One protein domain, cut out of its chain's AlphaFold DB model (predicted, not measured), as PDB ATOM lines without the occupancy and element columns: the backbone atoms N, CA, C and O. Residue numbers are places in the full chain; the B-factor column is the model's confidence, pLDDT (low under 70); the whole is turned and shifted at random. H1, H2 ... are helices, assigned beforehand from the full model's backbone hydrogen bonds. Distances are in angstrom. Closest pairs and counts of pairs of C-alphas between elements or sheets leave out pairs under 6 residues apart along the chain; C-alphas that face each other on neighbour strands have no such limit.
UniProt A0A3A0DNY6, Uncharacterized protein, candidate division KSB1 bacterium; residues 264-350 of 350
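AT A GLANCE: This is residues 264 to 350 of the 350 residues of an uncharacterized protein of candidate division KSB1 bacterium (UniProt A0A3A0DNY6). The long helix H4 crosses H2 near the middle of both, as an X, and the short helix H3 sits beside the first half of H2 and makes a corner with the beginning of H4. The other long helix, H1, runs along one side of these three, near each of them, and residues 345 to 350, of which 345 to 349 belong to H4, stick out. The printed part has 87 residues with four named helices, in the order H1, H2, H3, H4, and no named strand: the class is all helix. The whole is compact, with a radius of gyration of the C-alphas of 12.9 A and spans of 32 by 27 by 23 A.

IN THESE COORDINATES: H4 is residues 329 to 349, 30.9 A long, ending at C-alpha 349 (-92.343, 83.884, 63.429). H1, residues 264 to 284, measures 29.9 A from C-alpha 264 (-93.696, 64.224, 41.578). H2 is residues 286 to 303, 25.6 A, and H3 residues 314 to 324, 15.5 A.

HOW THE PARTS SIT: H4 touches H2 with residues 336 to 341 alone, about perpendicular at 87 degrees; the closest C-alphas, of Ala 297 and Ile 337, are 5.6 A apart. H2 touches H3 about perpendicular at 73 degrees, the closest C-alphas being Phe 292 and Gln 316, 5.9 A. H3 and H4 touch only at the corner, C-alphas 323 and 329 closest at 4.5 A. H1 is close to H4 but not clearly touching, about perpendicular at 85 degrees, with C-alphas 273 and 336 closest at 7.5 A. Every O i to N i+4 pair is within hydrogen-bond range in H1, H2 and H4; in H3, 6 of 7 are.

THE WHOLE: The C-alphas farthest apart, of Asp 325 and Gln 350, are 38.2 A apart. The printed part has no cut and no long link. Mean pLDDT of the printed part is 75.9; residues 264 to 275, 327 to 329 and 349 to 350 are under 70.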
ATOM      1  N   GLU A 264     -94.894  65.007  41.907       43.81
ATOM      2  CA  GLU A 264     -93.696  64.224  41.578       43.81
ATOM      3  C   GLU A 264     -92.492  65.095  41.190       43.81
ATOM      4  O   GLU A 264     -91.355  64.735  41.492       43.81
ATOM      5  N   THR A 265     -92.708  66.269  40.588       46.59
ATOM      6  CA  THR A 265     -91.623  67.198  40.229       46.59
ATOM      7  C   THR A 265     -91.104  67.945  41.460       46.59
ATOM      8  O   THR A 265     -89.907  68.192  41.565       46.59
ATOM      9  N   GLN A 266     -91.970  68.233  42.441       45.81
ATOM     10  CA  GLN A 266     -91.548  68.798  43.730       45.81
ATOM     11  C   GLN A 266     -90.739  67.795  44.566       45.81
ATOM     12  O   GLN A 266     -89.705  68.170  45.117       45.81
ATOM     13  N   LEU A 267     -91.142  66.518  44.596       45.03
ATOM     14  CA  LEU A 267     -90.384  65.472  45.295       45.03
ATOM     15  C   LEU A 267     -89.009  65.222  44.649       45.03
ATOM     16  O   LEU A 267     -88.018  65.015  45.348       45.03
ATOM     17  N   ASN A 268     -88.933  65.265  43.314       46.94
ATOM     18  CA  ASN A 268     -87.673  65.058  42.597       46.94
ATOM     19  C   ASN A 268     -86.728  66.269  42.718       46.94
ATOM     20  O   ASN A 268     -85.523  66.089  42.876       46.94
ATOM     21  N   ASN A 269     -87.267  67.496  42.753       51.53
ATOM     22  CA  ASN A 269     -86.480  68.707  43.019       51.53
ATOM     23  C   ASN A 269     -85.975  68.780  44.468       51.53
ATOM     24  O   ASN A 269     -84.853  69.230  44.691       51.53
ATOM     25  N   GLN A 270     -86.742  68.301  45.454       53.12
ATOM     26  CA  GLN A 270     -86.250  68.200  46.835       53.12
ATOM     27  C   GLN A 270     -85.088  67.207  46.955       53.12
ATOM     28  O   GLN A 270     -84.089  67.515  47.605       53.12
ATOM     29  N   ASN A 271     -85.171  66.055  46.284       56.25
ATOM     30  CA  ASN A 271     -84.091  65.066  46.272       56.25
ATOM     31  C   ASN A 271     -82.855  65.558  45.497       56.25
ATOM     32  O   ASN A 271     -81.731  65.380  45.969       56.25
ATOM     33  N   GLY A 272     -83.053  66.245  44.365       62.00
ATOM     34  CA  GLY A 272     -81.978  66.871  43.587       62.00
ATOM     35  C   GLY A 272     -81.256  67.981  44.356       62.00
ATOM     36  O   GLY A 272     -80.025  67.998  44.401       62.00
ATOM     37  N   ASN A 273     -81.997  68.847  45.057       64.94
ATOM     38  CA  ASN A 273     -81.414  69.873  45.927       64.94
ATOM     39  C   ASN A 273     -80.611  69.254  47.080       64.94
ATOM     40  O   ASN A 273     -79.571  69.793  47.459       64.94
ATOM     41  N   LEU A 274     -81.038  68.105  47.613       65.56
ATOM     42  CA  LEU A 274     -80.328  67.405  48.686       65.56
ATOM     43  C   LEU A 274     -78.996  66.798  48.217       65.56
ATOM     44  O   LEU A 274     -77.992  66.892  48.929       65.56
ATOM     45  N   GLU A 275     -78.954  66.192  47.027       69.19
ATOM     46  CA  GLU A 275     -77.705  65.698  46.428       69.19
ATOM     47  C   GLU A 275     -76.760  66.835  46.036       69.19
ATOM     48  O   GLU A 275     -75.544  66.747  46.243       69.19
ATOM     49  N   LEU A 276     -77.317  67.936  45.534       71.00
ATOM     50  CA  LEU A 276     -76.553  69.121  45.178       71.00
ATOM     51  C   LEU A 276     -75.944  69.764  46.431       71.00
ATOM     52  O   LEU A 276     -74.742  70.022  46.463       71.00
ATOM     53  N   LEU A 277     -76.712  69.910  47.515       71.19
ATOM     54  CA  LEU A 277     -76.207  70.383  48.810       71.19
ATOM     55  C   LEU A 277     -75.140  69.453  49.403       71.19
ATOM     56  O   LEU A 277     -74.158  69.943  49.962       71.19
ATOM     57  N   LYS A 278     -75.275  68.127  49.256       76.62
ATOM     58  CA  LYS A 278     -74.227  67.166  49.654       76.62
ATOM     59  C   LYS A 278     -72.941  67.369  48.852       76.62
ATOM     60  O   LYS A 278     -71.870  67.451  49.452       76.62
ATOM     61  N   THR A 279     -73.050  67.508  47.531       77.62
ATOM     62  CA  THR A 279     -71.913  67.723  46.617       77.62
ATOM     63  C   THR A 279     -71.217  69.060  46.871       77.62
ATOM     64  O   THR A 279     -69.993  69.172  46.814       77.62
ATOM     65  N   LEU A 280     -71.985  70.098  47.196       75.56
ATOM     66  CA  LEU A 280     -71.428  71.389  47.578       75.56
ATOM     67  C   LEU A 280     -70.742  71.317  48.942       75.56
ATOM     68  O   LEU A 280     -69.639  71.845  49.087       75.56
ATOM     69  N   ARG A 281     -71.356  70.647  49.928       79.94
ATOM     70  CA  ARG A 281     -70.811  70.507  51.289       79.94
ATOM     71  C   ARG A 281     -69.467  69.786  51.286       79.94
ATOM     72  O   ARG A 281     -68.579  70.212  52.020       79.94
ATOM     73  N   THR A 282     -69.299  68.755  50.458       78.88
ATOM     74  CA  THR A 282     -68.016  68.050  50.314       78.88
ATOM     75  C   THR A 282     -66.941  68.909  49.646       78.88
ATOM     76  O   THR A 282     -65.773  68.774  49.994       78.88
ATOM     77  N   ARG A 283     -67.311  69.810  48.724       80.62
ATOM     78  CA  ARG A 283     -66.349  70.599  47.936       80.62
ATOM     79  C   ARG A 283     -65.948  71.938  48.561       80.62
ATOM     80  O   ARG A 283     -64.786  72.316  48.467       80.62
ATOM     81  N   PHE A 284     -66.890  72.663  49.162       81.88
ATOM     82  CA  PHE A 284     -66.675  74.040  49.635       81.88
ATOM     83  C   PHE A 284     -66.761  74.191  51.160       81.88
ATOM     84  O   PHE A 284     -66.360  75.221  51.686       81.88
ATOM     85  N   GLY A 285     -67.240  73.171  51.879       82.62
ATOM     86  CA  GLY A 285     -67.428  73.223  53.330       82.62
ATOM     87  C   GLY A 285     -68.709  73.957  53.753       82.62
ATOM     88  O   GLY A 285     -69.193  74.878  53.098       82.62
ATOM     89  N   GLN A 286     -69.294  73.538  54.877       82.69
ATOM     90  CA  GLN A 286     -70.623  73.993  55.306       82.69
ATOM     91  C   GLN A 286     -70.692  75.491  55.653       82.69
ATOM     92  O   GLN A 286     -71.681  76.144  55.322       82.69
ATOM     93  N   ALA A 287     -69.650  76.038  56.286       79.69
ATOM     94  CA  ALA A 287     -69.612  77.441  56.699       79.69
ATOM     95  C   ALA A 287     -69.581  78.405  55.498       79.69
ATOM     96  O   ALA A 287     -70.278  79.419  55.495       79.69
ATOM     97  N   ASP A 288     -68.830  78.057  54.448       82.06
ATOM     98  CA  ASP A 288     -68.697  78.883  53.245       82.06
ATOM     99  C   ASP A 288     -70.006  78.888  52.421       82.06
ATOM    100  O   ASP A 288     -70.400  79.932  51.894       82.06
ATOM    101  N   ILE A 289     -70.734  77.762  52.383       83.19
ATOM    102  CA  ILE A 289     -72.051  77.644  51.724       83.19
ATOM    103  C   ILE A 289     -73.108  78.469  52.454       83.19
ATOM    104  O   ILE A 289     -73.831  79.235  51.823       83.19
ATOM    105  N   GLN A 290     -73.190  78.352  53.781       83.62
ATOM    106  CA  GLN A 290     -74.141  79.141  54.570       83.62
ATOM    107  C   GLN A 290     -73.833  80.640  54.475       83.62
ATOM    108  O   GLN A 290     -74.752  81.448  54.337       83.62
ATOM    109  N   GLY A 291     -72.549  81.015  54.480       83.44
ATOM    110  CA  GLY A 291     -72.121  82.394  54.260       83.44
ATOM    111  C   GLY A 291     -72.493  82.918  52.870       83.44
ATOM    112  O   GLY A 291     -72.892  84.076  52.741       83.44
ATOM    113  N   PHE A 292     -72.395  82.080  51.832       87.50
ATOM    114  CA  PHE A 292     -72.858  82.415  50.484       87.50
ATOM    115  C   PHE A 292     -74.379  82.592  50.440       87.50
ATOM    116  O   PHE A 292     -74.845  83.650  50.028       87.50
ATOM    117  N   LEU A 293     -75.144  81.592  50.892       87.06
ATOM    118  CA  LEU A 293     -76.610  81.602  50.838       87.06
ATOM    119  C   LEU A 293     -77.183  82.770  51.640       87.06
ATOM    120  O   LEU A 293     -78.089  83.443  51.165       87.06
ATOM    121  N   LYS A 294     -76.590  83.087  52.800       86.12
ATOM    122  CA  LYS A 294     -76.971  84.254  53.600       86.12
ATOM    123  C   LYS A 294     -76.857  85.557  52.821       86.12
ATOM    124  O   LYS A 294     -77.800  86.338  52.822       86.12
ATOM    125  N   ARG A 295     -75.711  85.771  52.178       84.56
ATOM    126  CA  ARG A 295     -75.422  87.003  51.443       84.56
ATOM    127  C   ARG A 295     -76.206  87.083  50.135       84.56
ATOM    128  O   ARG A 295     -76.632  88.159  49.738       84.56
ATOM    129  N   ALA A 296     -76.404  85.944  49.476       85.88
ATOM    130  CA  ALA A 296     -77.208  85.847  48.268       85.88
ATOM    131  C   ALA A 296     -78.688  86.144  48.551       85.88
ATOM    132  O   ALA A 296     -79.292  86.892  47.793       85.88
ATOM    133  N   ALA A 297     -79.225  85.636  49.663       83.88
ATOM    134  CA  ALA A 297     -80.569  85.946  50.146       83.88
ATOM    135  C   ALA A 297     -80.740  87.434  50.495       83.88
ATOM    136  O   ALA A 297     -81.675  88.074  50.030       83.88
ATOM    137  N   GLU A 298     -79.785  88.030  51.217       85.00
ATOM    138  CA  GLU A 298     -79.810  89.470  51.535       85.00
ATOM    139  C   GLU A 298     -79.838  90.349  50.270       85.00
ATOM    140  O   GLU A 298     -80.607  91.305  50.189       85.00
ATOM    141  N   ILE A 299     -79.030  90.011  49.259       84.94
ATOM    142  CA  ILE A 299     -78.990  90.745  47.985       84.94
ATOM    143  C   ILE A 299     -80.261  90.495  47.163       84.94
ATOM    144  O   ILE A 299     -80.772  91.423  46.532       84.94
ATOM    145  N   TRP A 300     -80.793  89.272  47.191       84.56
ATOM    146  CA  TRP A 300     -82.038  88.925  46.517       84.56
ATOM    147  C   TRP A 300     -83.229  89.685  47.110       84.56
ATOM    148  O   TRP A 300     -83.983  90.296  46.361       84.56
ATOM    149  N   GLY A 301     -83.357  89.732  48.439       82.12
ATOM    150  CA  GLY A 301     -84.421  90.477  49.116       82.12
ATOM    151  C   GLY A 301     -84.352  91.993  48.894       82.12
ATOM    152  O   GLY A 301     -85.384  92.655  48.881       82.12
ATOM    153  N   ALA A 302     -83.156  92.554  48.683       84.12
ATOM    154  CA  ALA A 302     -82.981  93.992  48.457       84.12
ATOM    155  C   ALA A 302     -83.127  94.426  46.985       84.12
ATOM    156  O   ALA A 302     -83.496  95.571  46.716       84.12
ATOM    157  N   HIS A 303     -82.779  93.560  46.029       83.25
ATOM    158  CA  HIS A 303     -82.610  93.947  44.622       83.25
ATOM    159  C   HIS A 303     -83.247  92.986  43.607       83.25
ATOM    160  O   HIS A 303     -83.081  93.204  42.409       83.25
ATOM    161  N   GLU A 304     -83.909  91.918  44.063       84.25
ATOM    162  CA  GLU A 304     -84.551  90.879  43.237       84.25
ATOM    163  C   GLU A 304     -83.637  90.288  42.146       84.25
ATOM    164  O   GLU A 304     -84.077  89.875  41.073       84.25
ATOM    165  N   ARG A 305     -82.324  90.248  42.410       83.75
ATOM    166  CA  ARG A 305     -81.302  89.787  41.460       83.75
ATOM    167  C   ARG A 305     -80.267  88.893  42.132       83.75
ATOM    168  O   ARG A 305     -79.985  89.033  43.321       83.75
ATOM    169  N   LEU A 306     -79.643  88.008  41.353       82.94
ATOM    170  CA  LEU A 306     -78.519  87.195  41.826       82.94
ATOM    171  C   LEU A 306     -77.274  88.076  42.073       82.94
ATOM    172  O   LEU A 306     -76.996  88.980  41.279       82.94
ATOM    173  N   PRO A 307     -76.485  87.805  43.128       83.31
ATOM    174  CA  PRO A 307     -75.363  88.656  43.532       83.31
ATOM    175  C   PRO A 307     -74.259  88.673  42.479       83.31
ATOM    176  O   PRO A 307     -73.840  87.603  42.043       83.31
ATOM    177  N   TYR A 308     -73.731  89.837  42.080       85.00
ATOM    178  CA  TYR A 308     -72.636  89.951  41.101       85.00
ATOM    179  C   TYR A 308     -71.326  89.335  41.621       85.00
ATOM    180  O   TYR A 308     -71.038  89.345  42.811       85.00
ATOM    181  N   THR A 309     -70.457  88.836  40.731       82.12
ATOM    182  CA  THR A 309     -69.182  88.197  41.129       82.12
ATOM    183  C   THR A 309     -68.294  89.157  41.927       82.12
ATOM    184  O   THR A 309     -67.540  88.734  42.795       82.12
ATOM    185  N   ARG A 310     -68.421  90.468  41.691       82.50
ATOM    186  CA  ARG A 310     -67.707  91.515  42.438       82.50
ATOM    187  C   ARG A 310     -68.208  91.677  43.880       82.50
ATOM    188  O   ARG A 310     -67.403  92.024  44.737       82.50
ATOM    189  N   GLU A 311     -69.479  91.371  44.144       81.94
ATOM    190  CA  GLU A 311     -70.153  91.497  45.452       81.94
ATOM    191  C   GLU A 311     -69.872  90.301  46.384       81.94
ATOM    192  O   GLU A 311     -70.168  90.345  47.579       81.94
ATOM    193  N   LEU A 312     -69.272  89.236  45.843       84.12
ATOM    194  CA  LEU A 312     -68.959  87.988  46.534       84.12
ATOM    195  C   LEU A 312     -67.474  87.917  46.928       84.12
ATOM    196  O   LEU A 312     -66.595  88.379  46.190       84.12
ATOM    197  N   GLY A 313     -67.176  87.293  48.073       84.06
ATOM    198  CA  GLY A 313     -65.801  86.995  48.501       84.06
ATOM    199  C   GLY A 313     -65.107  85.952  47.608       84.06
ATOM    200  O   GLY A 313     -65.766  85.242  46.854       84.06
ATOM    201  N   LYS A 314     -63.776  85.811  47.694       82.25
ATOM    202  CA  LYS A 314     -62.983  84.945  46.788       82.25
ATOM    203  C   LYS A 314     -63.539  83.513  46.659       82.25
ATOM    204  O   LYS A 314     -63.773  83.062  45.546       82.25
ATOM    205  N   LYS A 315     -63.844  82.850  47.780       80.06
ATOM    206  CA  LYS A 315     -64.438  81.498  47.804       80.06
ATOM    207  C   LYS A 315     -65.887  81.447  47.299       80.06
ATOM    208  O   LYS A 315     -66.300  80.509  46.630       80.06
ATOM    209  N   GLN A 316     -66.660  82.494  47.570       81.88
ATOM    210  CA  GLN A 316     -68.050  82.634  47.124       81.88
ATOM    211  C   GLN A 316     -68.155  82.841  45.603       81.88
ATOM    212  O   GLN A 316     -69.143  82.451  44.983       81.88
ATOM    213  N   ARG A 317     -67.121  83.420  44.980       83.25
ATOM    214  CA  ARG A 317     -67.017  83.536  43.517       83.25
ATOM    215  C   ARG A 317     -66.836  82.176  42.853       83.25
ATOM    216  O   ARG A 317     -67.443  81.941  41.815       83.25
ATOM    217  N   GLU A 318     -66.041  81.291  43.449       81.75
ATOM    218  CA  GLU A 318     -65.859  79.919  42.956       81.75
ATOM    219  C   GLU A 318     -67.159  79.117  43.052       81.75
ATOM    220  O   GLU A 318     -67.507  78.399  42.118       81.75
ATOM    221  N   PHE A 319     -67.927  79.326  44.126       80.44
ATOM    222  CA  PHE A 319     -69.267  78.758  44.275       80.44
ATOM    223  C   PHE A 319     -70.218  79.233  43.171       80.44
ATOM    224  O   PHE A 319     -70.873  78.425  42.524       80.44
ATOM    225  N   ARG A 320     -70.251  80.540  42.881       81.00
ATOM    226  CA  ARG A 320     -71.074  81.056  41.779       81.00
ATOM    227  C   ARG A 320     -70.618  80.524  40.421       81.00
ATOM    228  O   ARG A 320     -71.460  80.191  39.594       81.00
ATOM    229  N   LYS A 321     -69.307  80.434  40.193       82.62
ATOM    230  CA  LYS A 321     -68.751  79.894  38.947       82.62
ATOM    231  C   LYS A 321     -69.175  78.439  38.735       82.62
ATOM    232  O   LYS A 321     -69.587  78.093  37.641       82.62
ATOM    233  N   PHE A 322     -69.187  77.631  39.797       82.25
ATOM    234  CA  PHE A 322     -69.673  76.251  39.742       82.25
ATOM    235  C   PHE A 322     -71.121  76.136  39.231       82.25
ATOM    236  O   PHE A 322     -71.421  75.220  38.470       82.25
ATOM    237  N   PHE A 323     -72.005  77.063  39.612       79.69
ATOM    238  CA  PHE A 323     -73.375  77.106  39.090       79.69
ATOM    239  C   PHE A 323     -73.464  77.715  37.688       79.69
ATOM    240  O   PHE A 323     -74.274  77.258  36.896       79.69
ATOM    241  N   ALA A 324     -72.629  78.703  37.361       78.75
ATOM    242  CA  ALA A 324     -72.580  79.283  36.018       78.75
ATOM    243  C   ALA A 324     -72.087  78.277  34.959       78.75
ATOM    244  O   ALA A 324     -72.524  78.329  33.816       78.75
ATOM    245  N   ASP A 325     -71.213  77.343  35.349       78.31
ATOM    246  CA  ASP A 325     -70.679  76.295  34.472       78.31
ATOM    247  C   ASP A 325     -71.699  75.154  34.217       78.31
ATOM    248  O   ASP A 325     -71.453  74.277  33.387       78.31
ATOM    249  N   ARG A 326     -72.853  75.144  34.903       76.19
ATOM    250  CA  ARG A 326     -73.973  74.222  34.648       76.19
ATOM    251  C   ARG A 326     -75.077  74.954  33.883       76.19
ATOM    252  O   ARG A 326     -75.627  75.919  34.396       76.19
ATOM    253  N   GLU A 327     -75.482  74.443  32.717       55.78
ATOM    254  CA  GLU A 327     -76.546  75.039  31.877       55.78
ATOM    255  C   GLU A 327     -77.890  75.256  32.613       55.78
ATOM    256  O   GLU A 327     -78.655  76.140  32.238       55.78
ATOM    257  N   ALA A 328     -78.167  74.510  33.693       56.44
ATOM    258  CA  ALA A 328     -79.359  74.661  34.543       56.44
ATOM    259  C   ALA A 328     -79.107  75.397  35.885       56.44
ATOM    260  O   ALA A 328     -80.021  75.556  36.698       56.44
ATOM    261  N   GLY A 329     -77.878  75.848  36.152       69.12
ATOM    262  CA  GLY A 329     -77.434  76.198  37.503       69.12
ATOM    263  C   GLY A 329     -78.005  77.497  38.079       69.12
ATOM    264  O   GLY A 329     -78.122  77.612  39.297       69.12
ATOM    265  N   GLU A 330     -78.417  78.469  37.260       72.38
ATOM    266  CA  GLU A 330     -79.000  79.717  37.787       72.38
ATOM    267  C   GLU A 330     -80.385  79.503  38.416       72.38
ATOM    268  O   GLU A 330     -80.686  80.088  39.460       72.38
ATOM    269  N   GLN A 331     -81.210  78.635  37.826       75.31
ATOM    270  CA  GLN A 331     -82.537  78.314  38.361       75.31
ATOM    271  C   GLN A 331     -82.439  77.487  39.650       75.31
ATOM    272  O   GLN A 331     -83.165  77.751  40.608       75.31
ATOM    273  N   GLU A 332     -81.501  76.537  39.703       76.19
ATOM    274  CA  GLU A 332     -81.208  75.741  40.902       76.19
ATOM    275  C   GLU A 332     -80.688  76.620  42.051       76.19
ATOM    276  O   GLU A 332     -81.137  76.500  43.193       76.19
ATOM    277  N   LEU A 333     -79.790  77.564  41.749       80.38
ATOM    278  CA  LEU A 333     -79.262  78.520  42.722       80.38
ATOM    279  C   LEU A 333     -80.369  79.406  43.302       80.38
ATOM    280  O   LEU A 333     -80.422  79.639  44.509       80.38
ATOM    281  N   LEU A 334     -81.272  79.879  42.445       81.31
ATOM    282  CA  LEU A 334     -82.403  80.712  42.837       81.31
ATOM    283  C   LEU A 334     -83.412  79.933  43.691       81.31
ATOM    284  O   LEU A 334     -83.943  80.479  44.658       81.31
ATOM    285  N   ALA A 335     -83.637  78.652  43.388       80.56
ATOM    286  CA  ALA A 335     -84.457  77.772  44.217       80.56
ATOM    287  C   ALA A 335     -83.858  77.586  45.623       80.56
ATOM    288  O   ALA A 335     -84.586  77.689  46.610       80.56
ATOM    289  N   LEU A 336     -82.538  77.391  45.725       80.06
ATOM    290  CA  LEU A 336     -81.842  77.273  47.012       80.06
ATOM    291  C   LEU A 336     -81.896  78.566  47.835       80.06
ATOM    292  O   LEU A 336     -82.112  78.513  49.043       80.06
ATOM    293  N   ILE A 337     -81.732  79.726  47.191       83.19
ATOM    294  CA  ILE A 337     -81.826  81.029  47.869       83.19
ATOM    295  C   ILE A 337     -83.231  81.229  48.445       83.19
ATOM    296  O   ILE A 337     -83.363  81.563  49.619       83.19
ATOM    297  N   LYS A 338     -84.276  80.947  47.655       81.62
ATOM    298  CA  LYS A 338     -85.674  81.056  48.102       81.62
ATOM    299  C   LYS A 338     -86.009  80.098  49.241       81.62
ATOM    300  O   LYS A 338     -86.734  80.481  50.151       81.62
ATOM    301  N   GLN A 339     -85.477  78.876  49.207       82.06
ATOM    302  CA  GLN A 339     -85.655  77.920  50.299       82.06
ATOM    303  C   GLN A 339     -85.017  78.435  51.600       82.06
ATOM    304  O   GLN A 339     -85.645  78.380  52.652       82.06
ATOM    305  N   CYS A 340     -83.803  78.991  51.531       77.44
ATOM    306  CA  CYS A 340     -83.143  79.565  52.705       77.44
ATOM    307  C   CYS A 340     -83.828  80.826  53.249       77.44
ATOM    308  O   CYS A 340     -83.756  81.060  54.454       77.44
ATOM    309  N   ASP A 341     -84.456  81.645  52.401       78.00
ATOM    310  CA  ASP A 341     -85.257  82.781  52.873       78.00
ATOM    311  C   ASP A 341     -86.551  82.324  53.552       78.00
ATOM    312  O   ASP A 341     -86.863  82.814  54.635       78.00
ATOM    313  N   ALA A 342     -87.243  81.323  52.998       76.88
ATOM    314  CA  ALA A 342     -88.439  80.751  53.624       76.88
ATOM    315  C   ALA A 342     -88.138  80.171  55.022       76.88
ATOM    316  O   ALA A 342     -88.825  80.485  55.988       76.88
ATOM    317  N   GLU A 343     -87.042  79.414  55.167       76.12
ATOM    318  CA  GLU A 343     -86.606  78.869  56.466       76.12
ATOM    319  C   GLU A 343     -86.268  79.972  57.494       76.12
ATOM    320  O   GLU A 343     -86.409  79.774  58.706       76.12
ATOM    321  N   ARG A 344     -85.832  81.157  57.039       72.00
ATOM    322  CA  ARG A 344     -85.567  82.317  57.909       72.00
ATOM    323  C   ARG A 344     -86.828  83.032  58.350       72.00
ATOM    324  O   ARG A 344     -86.857  83.511  59.480       72.00
ATOM    325  N   GLU A 345     -87.808  83.166  57.465       74.12
ATOM    326  CA  GLU A 345     -89.099  83.764  57.804       74.12
ATOM    327  C   GLU A 345     -89.834  82.906  58.835       74.12
ATOM    328  O   GLU A 345     -90.264  83.442  59.856       74.12
ATOM    329  N   ASP A 346     -89.841  81.581  58.655       72.19
ATOM    330  CA  ASP A 346     -90.414  80.638  59.624       72.19
ATOM    331  C   ASP A 346     -89.713  80.721  60.993       72.19
ATOM    332  O   ASP A 346     -90.365  80.736  62.035       72.19
ATOM    333  N   SER A 347     -88.381  80.872  61.003       72.19
ATOM    334  CA  SER A 347     -87.593  81.029  62.238       72.19
ATOM    335  C   SER A 347     -87.754  82.396  62.924       72.19
ATOM    336  O   SER A 347     -87.278  82.563  64.042       72.19
ATOM    337  N   ARG A 348     -88.341  83.400  62.255       72.88
ATOM    338  CA  ARG A 348     -88.638  84.727  62.836       72.88
ATOM    339  C   ARG A 348     -90.057  84.827  63.395       72.88
ATOM    340  O   ARG A 348     -90.334  85.767  64.135       72.88
ATOM    341  N   GLN A 349     -90.953  83.936  62.971       69.00
ATOM    342  CA  GLN A 349     -92.343  83.884  63.429       69.00
ATOM    343  C   GLN A 349     -92.536  82.972  64.650       69.00
ATOM    344  O   GLN A 349     -93.549  83.099  65.339       69.00
ATOM    345  N   GLN A 350     -91.578  82.079  64.910       62.75
ATOM    346  CA  GLN A 350     -91.404  81.369  66.183       62.75
ATOM    347  C   GLN A 350     -90.602  82.222  67.161       62.75
ATOM    348  O   GLN A 350     -90.933  82.169  68.367       62.75
TER     349      GLN A 350